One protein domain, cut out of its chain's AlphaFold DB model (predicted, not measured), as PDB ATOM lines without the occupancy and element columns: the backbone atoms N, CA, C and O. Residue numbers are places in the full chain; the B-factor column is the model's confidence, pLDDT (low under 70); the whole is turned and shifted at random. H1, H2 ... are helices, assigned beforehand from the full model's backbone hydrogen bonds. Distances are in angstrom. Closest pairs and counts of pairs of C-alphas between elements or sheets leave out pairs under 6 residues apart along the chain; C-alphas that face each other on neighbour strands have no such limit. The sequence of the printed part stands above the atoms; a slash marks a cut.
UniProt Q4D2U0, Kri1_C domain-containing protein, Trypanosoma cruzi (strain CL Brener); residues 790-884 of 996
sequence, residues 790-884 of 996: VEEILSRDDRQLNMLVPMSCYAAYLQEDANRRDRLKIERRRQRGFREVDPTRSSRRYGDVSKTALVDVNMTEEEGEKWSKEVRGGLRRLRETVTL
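What this domain is: This is residues 790 to 884 of the 996 residues of the protein "Kri1_C domain-containing protein" of Trypanosoma cruzi (strain CL Brener) (UniProt Q4D2U0). The long helix H5 and the second long helix H4 stand at opposite sides of an open, U-shaped model, with short H1 and H2 and the looped link of residues 833 to 860 making the base between them. H3 runs beside H4, while residues 868 to 884 of the H5 side stick out with no other part near them. The printed part has 95 residues with five named helices, H1 to H5 in chain order, and no named strand; the class is all helix. The whole is loose, with a radius of gyration of the C-alphas of 17.0 A and spans of 41 by 36 by 27 A.

Where its parts are: Find C-alpha 861 at (420.494, 259.536, 831.327); from there H5, residues 861 to 883, runs 32.2 A to C-alpha 883 at (449.195, 256.418, 845.559). H4, residues 816 to 832, covers 24.5 A and ends at C-alpha 832 at (404.660, 251.589, 857.998). The short helices are H1, residues 790 to 794, 6.3 A; H2, residues 798 to 804, 9.9 A; and H3, residues 807 to 810, 5.9 A.

How they stand to each other: Look first at H5, which touches no helix and is apart from H1, H2, H3 and H4. H2 and H4 only just touch, with 3 pairs of C-alphas within 8 A; H4 does so with residues 826 to 830 alone. Their closest C-alphas, of Leu 804 and Ile 826, are 6.0 A apart, and their lines are about perpendicular at 82 degrees. H1 and H2 are close but not clearly touching, the closest C-alphas being those of Ile 793 and Leu 801 at 7.1 A. H3 and H4 are also close but not clearly touching, Cys 809 to Asp 822 at 6.5 A between closest C-alphas. H2 and H3 meet only through their link. In H1, H2, H4 and H5 every O i to N i+4 pair is within hydrogen-bond range; H3 is too short for one.

The domain as a whole: The two C-alphas farthest apart, of Arg 832 and Leu 884, are 49.3 A apart. The printed part has no cut; the link from H4 to H5, 28 residues, is long, and the other three are tight. Mean pLDDT of the printed part is 82.2, and residues 881 to 884 are under 70.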
ATOM      1  N   VAL A 790     421.794 250.560 848.061       87.13
ATOM      2  CA  VAL A 790     422.775 251.621 847.780       87.13
ATOM      3  C   VAL A 790     422.123 252.794 847.039       87.13
ATOM      4  O   VAL A 790     422.358 253.943 847.393       87.13
ATOM      5  N   GLU A 791     421.246 252.509 846.074       85.28
ATOM      6  CA  GLU A 791     420.490 253.528 845.331       85.28
ATOM      7  C   GLU A 791     419.642 254.394 846.266       85.28
ATOM      8  O   GLU A 791     419.668 255.615 846.189       85.28
ATOM      9  N   GLU A 792     418.955 253.760 847.214       86.35
ATOM     10  CA  GLU A 792     418.085 254.428 848.174       86.35
ATOM     11  C   GLU A 792     418.848 255.262 849.214       86.35
ATOM     12  O   GLU A 792     418.312 256.247 849.716       86.35
ATOM     13  N   ILE A 793     420.081 254.875 849.553       88.61
ATOM     14  CA  ILE A 793     420.969 255.681 850.405       88.61
ATOM     15  C   ILE A 793     421.424 256.926 849.647       88.61
ATOM     16  O   ILE A 793     421.448 258.010 850.214       88.61
ATOM     17  N   LEU A 794     421.774 256.772 848.369       87.54
ATOM     18  CA  LEU A 794     422.321 257.859 847.559       87.54
ATOM     19  C   LEU A 794     421.257 258.848 847.076       87.54
ATOM     20  O   LEU A 794     421.577 260.013 846.848       87.54
ATOM     21  N   SER A 795     420.012 258.398 846.913       84.96
ATOM     22  CA  SER A 795     418.930 259.217 846.368       84.96
ATOM     23  C   SER A 795     418.097 259.954 847.414       84.96
ATOM     24  O   SER A 795     417.201 260.713 847.047       84.96
ATOM     25  N   ARG A 796     418.286 259.668 848.707       86.34
ATOM     26  CA  ARG A 796     417.496 260.276 849.782       86.34
ATOM     27  C   ARG A 796     418.296 261.292 850.566       86.34
ATOM     28  O   ARG A 796     419.465 261.086 850.856       86.34
ATOM     29  N   ASP A 797     417.593 262.325 851.012       88.62
ATOM     30  CA  ASP A 797     418.142 263.323 851.919       88.62
ATOM     31  C   ASP A 797     418.491 262.718 853.285       88.62
ATOM     32  O   ASP A 797     417.766 261.865 853.817       88.62
ATOM     33  N   ASP A 798     419.490 263.295 853.953       88.67
ATOM     34  CA  ASP A 798     419.925 262.885 855.294       88.67
ATOM     35  C   ASP A 798     418.786 262.878 856.318       88.67
ATOM     36  O   ASP A 798     418.747 262.051 857.233       88.67
ATOM     37  N   ARG A 799     417.806 263.781 856.192       87.62
ATOM     38  CA  ARG A 799     416.621 263.778 857.067       87.62
ATOM     39  C   ARG A 799     415.784 262.527 856.877       87.62
ATOM     40  O   ARG A 799     415.359 261.928 857.862       87.62
ATOM     41  N   GLN A 800     415.525 262.157 855.628       86.69
ATOM     42  CA  GLN A 800     414.728 260.983 855.302       86.69
ATOM     43  C   GLN A 800     415.476 259.712 855.716       86.69
ATOM     44  O   GLN A 800     414.882 258.822 856.330       86.69
ATOM     45  N   LEU A 801     416.792 259.677 855.489       87.61
ATOM     46  CA  LEU A 801     417.659 258.597 855.943       87.61
ATOM     47  C   LEU A 801     417.619 258.448 857.469       87.61
ATOM     48  O   LEU A 801     417.366 257.353 857.964       87.61
ATOM     49  N   ASN A 802     417.735 259.549 858.217       89.39
ATOM     50  CA  ASN A 802     417.659 259.534 859.680       89.39
ATOM     51  C   ASN A 802     416.275 259.144 860.231       89.39
ATOM     52  O   ASN A 802     416.169 258.568 861.317       89.39
ATOM     53  N   MET A 803     415.193 259.422 859.497       84.71
ATOM     54  CA  MET A 803     413.849 258.962 859.873       84.71
ATOM     55  C   MET A 803     413.713 257.437 859.761       84.71
ATOM     56  O   MET A 803     413.051 256.802 860.594       84.71
ATOM     57  N   LEU A 804     414.363 256.840 858.760       84.47
ATOM     58  CA  LEU A 804     414.409 255.393 858.569       84.47
ATOM     59  C   LEU A 804     415.371 254.748 859.569       84.47
ATOM     60  O   LEU A 804     414.935 253.966 860.425       84.47
ATOM     61  N   VAL A 805     416.642 255.140 859.502       87.78
ATOM     62  CA  VAL A 805     417.753 254.667 860.329       87.78
ATOM     63  C   VAL A 805     418.257 255.834 861.177       87.78
ATOM     64  O   VAL A 805     419.016 256.666 860.691       87.78
ATOM     65  N   PRO A 806     417.826 255.937 862.442       86.50
ATOM     66  CA  PRO A 806     418.231 257.031 863.305       86.50
ATOM     67  C   PRO A 806     419.713 256.884 863.651       86.50
ATOM     68  O   PRO A 806     420.197 255.764 863.812       86.50
ATOM     69  N   MET A 807     420.399 258.012 863.851       83.28
ATOM     70  CA  MET A 807     421.842 258.065 864.126       83.28
ATOM     71  C   MET A 807     422.318 257.080 865.215       83.28
ATOM     72  O   MET A 807     423.413 256.534 865.133       83.28
ATOM     73  N   SER A 808     421.479 256.786 866.213       82.78
ATOM     74  CA  SER A 808     421.800 255.845 867.294       82.78
ATOM     75  C   SER A 808     422.010 254.391 866.851       82.78
ATOM     76  O   SER A 808     422.593 253.617 867.609       82.78
ATOM     77  N   CYS A 809     421.564 254.009 865.652       80.87
ATOM     78  CA  CYS A 809     421.759 252.664 865.112       80.87
ATOM     79  C   CYS A 809     423.178 252.429 864.563       80.87
ATOM     80  O   CYS A 809     423.565 251.274 864.417       80.87
ATOM     81  N   TYR A 810     423.971 253.480 864.313       74.61
ATOM     82  CA  TYR A 810     425.340 253.371 863.779       74.61
ATOM     83  C   TYR A 810     426.427 253.189 864.855       74.61
ATOM     84  O   TYR A 810     427.617 253.212 864.545       74.61
ATOM     85  N   ALA A 811     426.058 253.036 866.131       77.96
ATOM     86  CA  ALA A 811     427.033 252.969 867.217       77.96
ATOM     87  C   ALA A 811     427.992 251.770 867.058       77.96
ATOM     88  O   ALA A 811     427.576 250.613 867.116       77.96
ATOM     89  N   ALA A 812     429.295 252.044 866.935       71.74
ATOM     90  CA  ALA A 812     430.333 251.037 866.672       71.74
ATOM     91  C   ALA A 812     430.426 249.919 867.735       71.74
ATOM     92  O   ALA A 812     430.889 248.815 867.454       71.74
ATOM     93  N   TYR A 813     429.968 250.191 868.961       77.24
ATOM     94  CA  TYR A 813     430.027 249.261 870.095       77.24
ATOM     95  C   TYR A 813     428.722 248.496 870.337       77.24
ATOM     96  O   TYR A 813     428.558 247.850 871.378       77.24
ATOM     97  N   LEU A 814     427.769 248.580 869.410       78.37
ATOM     98  CA  LEU A 814     426.481 247.933 869.571       78.37
ATOM     99  C   LEU A 814     426.636 246.404 869.435       78.37
ATOM    100  O   LEU A 814     427.354 245.882 868.581       78.37
ATOM    101  N   GLN A 815     426.027 245.667 870.367       82.09
ATOM    102  CA  GLN A 815     426.091 244.202 870.384       82.09
ATOM    103  C   GLN A 815     425.265 243.624 869.230       82.09
ATOM    104  O   GLN A 815     424.239 244.196 868.864       82.09
ATOM    105  N   GLU A 816     425.636 242.445 868.724       80.29
ATOM    106  CA  GLU A 816     424.957 241.804 867.583       80.29
ATOM    107  C   GLU A 816     423.434 241.690 867.773       80.29
ATOM    108  O   GLU A 816     422.657 241.922 866.848       80.29
ATOM    109  N   ASP A 817     422.979 241.399 868.994       82.86
ATOM    110  CA  ASP A 817     421.552 241.322 869.321       82.86
ATOM    111  C   ASP A 817     420.832 242.671 869.224       82.86
ATOM    112  O   ASP A 817     419.636 242.727 868.926       82.86
ATOM    113  N   ALA A 818     421.527 243.761 869.542       85.30
ATOM    114  CA  ALA A 818     420.991 245.107 869.425       85.30
ATOM    115  C   ALA A 818     420.962 245.548 867.953       85.30
ATOM    116  O   ALA A 818     419.921 246.042 867.522       85.30
ATOM    117  N   ASN A 819     421.985 245.211 867.158       83.65
ATOM    118  CA  ASN A 819     421.970 245.408 865.704       83.65
ATOM    119  C   ASN A 819     420.796 244.664 865.058       83.65
ATOM    120  O   ASN A 819     420.015 245.246 864.309       83.65
ATOM    121  N   ARG A 820     420.581 243.388 865.416       83.43
ATOM    122  CA  ARG A 820     419.425 242.601 864.940       83.43
ATOM    123  C   ARG A 820     418.091 243.254 865.299       83.43
ATOM    124  O   ARG A 820     417.179 243.300 864.472       83.43
ATOM    125  N   ARG A 821     417.959 243.768 866.527       86.01
ATOM    126  CA  ARG A 821     416.752 244.483 866.975       86.01
ATOM    127  C   ARG A 821     416.524 245.768 866.190       86.01
ATOM    128  O   ARG A 821     415.373 246.070 865.867       86.01
ATOM    129  N   ASP A 822     417.582 246.510 865.891       86.01
ATOM    130  CA  ASP A 822     417.481 247.744 865.128       86.01
ATOM    131  C   ASP A 822     417.181 247.481 863.653       86.01
ATOM    132  O   ASP A 822     416.257 248.106 863.133       86.01
ATOM    133  N   ARG A 823     417.782 246.459 863.028       84.20
ATOM    134  CA  ARG A 823     417.383 245.972 861.693       84.20
ATOM    135  C   ARG A 823     415.879 245.680 861.625       84.20
ATOM    136  O   ARG A 823     415.186 246.201 860.755       84.20
ATOM    137  N   LEU A 824     415.343 244.943 862.600       87.56
ATOM    138  CA  LEU A 824     413.912 244.618 862.653       87.56
ATOM    139  C   LEU A 824     413.030 245.855 862.913       87.56
ATOM    140  O   LEU A 824     411.885 245.938 862.460       87.56
ATOM    141  N   LYS A 825     413.539 246.836 863.668       87.58
ATOM    142  CA  LYS A 825     412.847 248.110 863.899       87.58
ATOM    143  C   LYS A 825     412.799 248.946 862.618       87.58
ATOM    144  O   LYS A 825     411.754 249.537 862.348       87.58
ATOM    145  N   ILE A 826     413.886 248.980 861.850       87.97
ATOM    146  CA  ILE A 826     414.000 249.706 860.581       87.97
ATOM    147  C   ILE A 826     413.081 249.075 859.533       87.97
ATOM    148  O   ILE A 826     412.274 249.782 858.933       87.97
ATOM    149  N   GLU A 827     413.083 247.747 859.404       85.36
ATOM    150  CA  GLU A 827     412.160 247.024 858.522       85.36
ATOM    151  C   GLU A 827     410.692 247.338 858.864       85.36
ATOM    152  O   GLU A 827     409.885 247.673 857.996       85.36
ATOM    153  N   ARG A 828     410.349 247.355 860.158       87.82
ATOM    154  CA  ARG A 828     409.007 247.741 860.614       87.82
ATOM    155  C   ARG A 828     408.671 249.203 860.307       87.82
ATOM    156  O   ARG A 828     407.502 249.514 860.086       87.82
ATOM    157  N   ARG A 829     409.646 250.117 860.344       85.58
ATOM    158  CA  ARG A 829     409.439 251.525 859.957       85.58
ATOM    159  C   ARG A 829     409.192 251.653 858.459       85.58
ATOM    160  O   ARG A 829     408.247 252.336 858.089       85.58
ATOM    161  N   ARG A 830     409.950 250.933 857.631       81.50
ATOM    162  CA  ARG A 830     409.721 250.863 856.180       81.50
ATOM    163  C   ARG A 830     408.319 250.376 855.850       81.50
ATOM    164  O   ARG A 830     407.612 251.032 855.098       81.50
ATOM    165  N   GLN A 831     407.881 249.282 856.475       80.13
ATOM    166  CA  GLN A 831     406.542 248.720 856.249       80.13
ATOM    167  C   GLN A 831     405.410 249.682 856.632       80.13
ATOM    168  O   GLN A 831     404.320 249.610 856.072       80.13
ATOM    169  N   ARG A 832     405.645 250.576 857.598       82.36
ATOM    170  CA  ARG A 832     404.660 251.589 857.998       82.36
ATOM    171  C   ARG A 832     404.589 252.772 857.033       82.36
ATOM    172  O   ARG A 832     403.627 253.529 857.123       82.36
ATOM    173  N   GLY A 833     405.577 252.921 856.150       74.20
ATOM    174  CA  GLY A 833     405.810 254.149 855.404       74.20
ATOM    175  C   GLY A 833     406.328 255.260 856.319       74.20
ATOM    176  O   GLY A 833     405.978 255.350 857.500       74.20
ATOM    177  N   PHE A 834     407.190 256.115 855.779       73.70
ATOM    178  CA  PHE A 834     407.636 257.327 856.459       73.70
ATOM    179  C   PHE A 834     406.976 258.544 855.811       73.70
ATOM    180  O   PHE A 834     406.576 258.501 854.650       73.70
ATOM    181  N   ARG A 835     406.828 259.631 856.574       77.46
ATOM    182  CA  ARG A 835     406.374 260.901 856.008       77.46
ATOM    183  C   ARG A 835     407.543 261.525 855.256       77.46
ATOM    184  O   ARG A 835     408.475 262.008 855.895       77.46
ATOM    185  N   GLU A 836     407.482 261.489 853.934       74.20
ATOM    186  CA  GLU A 836     408.406 262.226 853.079       74.20
ATOM    187  C   GLU A 836     408.255 263.723 853.366       74.20
ATOM    188  O   GLU A 836     407.148 264.259 853.481       74.20
ATOM    189  N   VAL A 837     409.391 264.368 853.609       77.42
ATOM    190  CA  VAL A 837     409.495 265.818 853.751       77.42
ATOM    191  C   VAL A 837     410.093 266.314 852.449       77.42
ATOM    192  O   VAL A 837     411.099 265.752 852.016       77.42
ATOM    193  N   ASP A 838     409.479 267.339 851.860       80.45
ATOM    194  CA  ASP A 838     409.952 267.916 850.604       80.45
ATOM    195  C   ASP A 838     411.417 268.379 850.735       80.45
ATOM    196  O   ASP A 838     411.739 269.090 851.701       80.45
ATOM    197  N   PRO A 839     412.297 268.023 849.779       78.01
ATOM    198  CA  PRO A 839     413.731 268.326 849.842       78.01
ATOM    199  C   PRO A 839     414.019 269.833 849.808       78.01
ATOM    200  O   PRO A 839     414.992 270.318 850.379       78.01
ATOM    201  N   THR A 840     413.124 270.620 849.208       80.33
ATOM    202  CA  THR A 840     413.236 272.085 849.137       80.33
ATOM    203  C   THR A 840     413.023 272.771 850.484       80.33
ATOM    204  O   THR A 840     413.362 273.943 850.662       80.33
ATOM    205  N   ARG A 841     412.453 272.071 851.471       83.26
ATOM    206  CA  ARG A 841     412.235 272.636 852.798       83.26
ATOM    207  C   ARG A 841     413.552 272.627 853.560       83.26
ATOM    208  O   ARG A 841     414.001 271.564 853.976       83.26
ATOM    209  N   SER A 842     414.133 273.790 853.835       84.45
ATOM    210  CA  SER A 842     415.341 273.915 854.669       84.45
ATOM    211  C   SER A 842     415.151 273.348 856.094       84.45
ATOM    212  O   SER A 842     414.035 273.281 856.622       84.45
ATOM    213  N   SER A 843     416.238 272.882 856.713       84.36
ATOM    214  CA  SER A 843     416.302 272.403 858.099       84.36
ATOM    215  C   SER A 843     417.352 273.183 858.825       84.36
ATOM    216  O   SER A 843     418.445 273.380 858.317       84.36
ATOM    217  N   ARG A 844     417.056 273.500 860.078       87.58
ATOM    218  CA  ARG A 844     418.026 274.101 860.987       87.58
ATOM    219  C   ARG A 844     419.295 273.249 861.132       87.58
ATOM    220  O   ARG A 844     420.381 273.796 861.179       87.58
ATOM    221  N   ARG A 845     419.170 271.913 861.146       84.42
ATOM    222  CA  ARG A 845     420.300 270.988 861.374       84.42
ATOM    223  C   ARG A 845     421.142 270.699 860.127       84.42
ATOM    224  O   ARG A 845     422.339 270.508 860.256       84.42
ATOM    225  N   TYR A 846     420.521 270.611 858.951       82.19
ATOM    226  CA  TYR A 846     421.210 270.225 857.704       82.19
ATOM    227  C   TYR A 846     421.339 271.387 856.712       82.19
ATOM    228  O   TYR A 846     421.913 271.226 855.644       82.19
ATOM    229  N   GLY A 847     420.742 272.538 857.020       86.13
ATOM    230  CA  GLY A 847     420.521 273.599 856.052       86.13
ATOM    231  C   GLY A 847     419.678 273.108 854.876       86.13
ATOM    232  O   GLY A 847     418.602 272.508 855.039       86.13
ATOM    233  N   ASP A 848     420.200 273.368 853.685       83.40
ATOM    234  CA  ASP A 848     419.641 272.938 852.412       83.40
ATOM    235  C   ASP A 848     419.871 271.434 852.196       83.40
ATOM    236  O   ASP A 848     420.965 271.005 851.830       83.40
ATOM    237  N   VAL A 849     418.839 270.621 852.444       83.08
ATOM    238  CA  VAL A 849     418.956 269.157 852.312       83.08
ATOM    239  C   VAL A 849     419.003 268.657 850.889       83.08
ATOM    240  O   VAL A 849     419.455 267.533 850.702       83.08
ATOM    241  N   SER A 850     418.628 269.468 849.901       80.31
ATOM    242  CA  SER A 850     418.773 269.067 848.500       80.31
ATOM    243  C   SER A 850     420.227 268.718 848.154       80.31
ATOM    244  O   SER A 850     420.478 267.834 847.350       80.31
ATOM    245  N   LYS A 851     421.196 269.326 848.852       81.51
ATOM    246  CA  LYS A 851     422.632 269.036 848.716       81.51
ATOM    247  C   LYS A 851     423.074 267.730 849.384       81.51
ATOM    248  O   LYS A 851     424.209 267.312 849.184       81.51
ATOM    249  N   THR A 852     422.227 267.130 850.225       83.64
ATOM    250  CA  THR A 852     422.539 265.873 850.932       83.64
ATOM    251  C   THR A 852     422.185 264.638 850.108       83.64
ATOM    252  O   THR A 852     422.809 263.599 850.295       83.64
ATOM    253  N   ALA A 853     421.249 264.748 849.161       83.43
ATOM    254  CA  ALA A 853     421.038 263.714 848.158       83.43
ATOM    255  C   ALA A 853     422.166 263.783 847.115       83.43
ATOM    256  O   ALA A 853     422.391 264.817 846.490       83.43
ATOM    257  N   LEU A 854     422.901 262.682 846.934       78.41
ATOM    258  CA  LEU A 854     423.994 262.613 845.956       78.41
ATOM    259  C   LEU A 854     423.481 262.374 844.533       78.41
ATOM    260  O   LEU A 854     424.160 262.730 843.571       78.41
ATOM    261  N   VAL A 855     422.325 261.719 844.410       80.41
ATOM    262  CA  VAL A 855     421.732 261.326 843.131       80.41
ATOM    263  C   VAL A 855     420.286 261.794 843.075       80.41
ATOM    264  O   VAL A 855     419.420 261.264 843.768       80.41
ATOM    265  N   ASP A 856     420.008 262.742 842.189       78.53
ATOM    266  CA  ASP A 856     418.639 263.142 841.886       78.53
ATOM    267  C   ASP A 856     417.940 262.037 841.072       78.53
ATOM    268  O   ASP A 856     418.358 261.685 839.968       78.53
ATOM    269  N   VAL A 857     416.833 261.495 841.592       75.11
ATOM    270  CA  VAL A 857     416.067 260.397 840.951       75.11
ATOM    271  C   VAL A 857     415.536 260.781 839.561       75.11
ATOM    272  O   VAL A 857     415.277 259.915 838.730       75.11
ATOM    273  N   ASN A 858     415.388 262.080 839.300       77.17
ATOM    274  CA  ASN A 858     414.805 262.609 838.069       77.17
ATOM    275  C   ASN A 858     415.848 263.073 837.033       77.17
ATOM    276  O   ASN A 858     415.460 263.722 836.061       77.17
ATOM    277  N   MET A 859     417.145 262.792 837.224       78.78
ATOM    278  CA  MET A 859     418.176 263.179 836.248       78.78
ATOM    279  C   MET A 859     418.007 262.420 834.932       78.78
ATOM    280  O   MET A 859     417.707 261.225 834.921       78.78
ATOM    281  N   THR A 860     418.233 263.102 833.809       87.90
ATOM    282  CA  THR A 860     418.238 262.442 832.497       87.90
ATOM    283  C   THR A 860     419.462 261.531 832.351       87.90
ATOM    284  O   THR A 860     420.501 261.769 832.969       87.90
ATOM    285  N   GLU A 861     419.380 260.485 831.521       82.61
ATOM    286  CA  GLU A 861     420.494 259.536 831.327       82.61
ATOM    287  C   GLU A 861     421.796 260.242 830.896       82.61
ATOM    288  O   GLU A 861     422.882 259.902 831.365       82.61
ATOM    289  N   GLU A 862     421.693 261.287 830.068       88.86
ATOM    290  CA  GLU A 862     422.842 262.077 829.614       88.86
ATOM    291  C   GLU A 862     423.495 262.895 830.740       88.86
ATOM    292  O   GLU A 862     424.723 263.025 830.795       88.86
ATOM    293  N   GLU A 863     422.690 263.457 831.642       85.91
ATOM    294  CA  GLU A 863     423.172 264.170 832.829       85.91
ATOM    295  C   GLU A 863     423.795 263.195 833.828       85.91
ATOM    296  O   GLU A 863     424.879 263.461 834.345       85.91
ATOM    297  N   GLY A 864     423.177 262.026 834.016       83.57
ATOM    298  CA  GLY A 864     423.711 260.944 834.839       83.57
ATOM    299  C   GLY A 864     425.063 260.433 834.335       83.57
ATOM    300  O   GLY A 864     425.985 260.229 835.127       83.57
ATOM    301  N   GLU A 865     425.244 260.294 833.019       88.07
ATOM    302  CA  GLU A 865     426.545 259.945 832.440       88.07
ATOM    303  C   GLU A 865     427.611 261.019 832.679       88.07
ATOM    304  O   GLU A 865     428.769 260.687 832.952       88.07
ATOM    305  N   LYS A 866     427.253 262.302 832.543       89.46
ATOM    306  CA  LYS A 866     428.173 263.421 832.808       89.46
ATOM    307  C   LYS A 866     428.577 263.445 834.280       89.46
ATOM    308  O   LYS A 866     429.772 263.472 834.566       89.46
ATOM    309  N   TRP A 867     427.606 263.323 835.181       84.94
ATOM    310  CA  TRP A 867     427.828 263.230 836.621       84.94
ATOM    311  C   TRP A 867     428.698 262.019 836.982       84.94
ATOM    312  O   TRP A 867     429.684 262.146 837.700       84.94
ATOM    313  N   SER A 868     428.433 260.845 836.401       85.00
ATOM    314  CA  SER A 868     429.249 259.645 836.626       85.00
ATOM    315  C   SER A 868     430.695 259.827 836.148       85.00
ATOM    316  O   SER A 868     431.638 259.415 836.831       85.00
ATOM    317  N   LYS A 869     430.902 260.473 834.989       88.40
ATOM    318  CA  LYS A 869     432.241 260.817 834.480       88.40
ATOM    319  C   LYS A 869     432.953 261.795 835.418       88.40
ATOM    320  O   LYS A 869     434.146 261.611 835.663       88.40
ATOM    321  N   GLU A 870     432.238 262.769 835.970       88.80
ATOM    322  CA  GLU A 870     432.762 263.723 836.950       88.80
ATOM    323  C   GLU A 870     433.151 263.039 838.267       88.80
ATOM    324  O   GLU A 870     434.305 263.144 838.684       88.80
ATOM    325  N   VAL A 871     432.258 262.241 838.858       85.71
ATOM    326  CA  VAL A 871     432.512 261.484 840.096       85.71
ATOM    327  C   VAL A 871     433.672 260.507 839.915       85.71
ATOM    328  O   VAL A 871     434.577 260.439 840.746       85.71
ATOM    329  N   ARG A 872     433.711 259.772 838.797       88.41
ATOM    330  CA  ARG A 872     434.816 258.852 838.493       88.41
ATOM    331  C   ARG A 872     436.126 259.597 838.249       88.41
ATOM    332  O   ARG A 872     437.183 259.083 838.613       88.41
ATOM    333  N   GLY A 873     436.073 260.778 837.637       90.10
ATOM    334  CA  GLY A 873     437.216 261.672 837.476       90.10
ATOM    335  C   GLY A 873     437.750 262.159 838.822       90.10
ATOM    336  O   GLY A 873     438.949 262.049 839.070       90.10
ATOM    337  N   GLY A 874     436.866 262.604 839.718       86.08
ATOM    338  CA  GLY A 874     437.203 263.003 841.086       86.08
ATOM    339  C   GLY A 874     437.807 261.858 841.902       86.08
ATOM    340  O   GLY A 874     438.863 262.025 842.506       86.08
ATOM    341  N   LEU A 875     437.217 260.661 841.836       81.99
ATOM    342  CA  LEU A 875     437.737 259.478 842.529       81.99
ATOM    343  C   LEU A 875     439.103 259.029 841.986       81.99
ATOM    344  O   LEU A 875     439.934 258.536 842.745       81.99
ATOM    345  N   ARG A 876     439.361 259.196 840.681       83.24
ATOM    346  CA  ARG A 876     440.691 258.946 840.099       83.24
ATOM    347  C   ARG A 876     441.728 259.928 840.625       83.24
ATOM    348  O   ARG A 876     442.781 259.468 841.045       83.24
ATOM    349  N   ARG A 877     441.399 261.224 840.674       85.67
ATOM    350  CA  ARG A 877     442.279 262.250 841.257       85.67
ATOM    351  C   ARG A 877     442.595 261.925 842.718       85.67
ATOM    352  O   ARG A 877     443.760 261.914 843.086       85.67
ATOM    353  N   LEU A 878     441.586 261.548 843.511       75.58
ATOM    354  CA  LEU A 878     441.779 261.152 844.911       75.58
ATOM    355  C   LEU A 878     442.620 259.873 845.056       75.58
ATOM    356  O   LEU A 878     443.416 259.734 845.979       75.58
ATOM    357  N   ARG A 879     442.465 258.910 844.144       78.15
ATOM    358  CA  ARG A 879     443.287 257.699 844.168       78.15
ATOM    359  C   ARG A 879     444.733 257.991 843.787       78.15
ATOM    360  O   ARG A 879     445.624 257.436 844.417       78.15
ATOM    361  N   GLU A 880     444.959 258.839 842.789       73.63
ATOM    362  CA  GLU A 880     446.301 259.266 842.388       73.63
ATOM    363  C   GLU A 880     447.017 259.981 843.538       73.63
ATOM    364  O   GLU A 880     448.172 259.657 843.806       73.63
ATOM    365  N   THR A 881     446.311 260.831 844.292       66.49
ATOM    366  CA  THR A 881     446.878 261.519 845.463       66.49
ATOM    367  C   THR A 881     447.203 260.573 846.617       66.49
ATOM    368  O   THR A 881     448.133 260.836 847.358       66.49
ATOM    369  N   VAL A 882     446.481 259.456 846.773       65.62
ATOM    370  CA  VAL A 882     446.800 258.445 847.805       65.62
ATOM    371  C   VAL A 882     447.947 257.527 847.367       65.62
ATOM    372  O   VAL A 882     448.695 257.027 848.200       65.62
ATOM    373  N   THR A 883     448.102 257.269 846.064       57.16
ATOM    374  CA  THR A 883     449.195 256.418 845.559       57.16
ATOM    375  C   THR A 883     450.535 257.135 845.435       57.16
ATOM    376  O   THR A 883     451.567 256.471 845.385       57.16
ATOM    377  N   LEU A 884     450.533 258.466 845.375       44.71
ATOM    378  CA  LEU A 884     451.744 259.273 845.439       44.71
ATOM    379  C   LEU A 884     451.977 259.617 846.911       44.71
ATOM    380  O   LEU A 884     451.361 260.527 847.449       44.71
TER     381      LEU A 884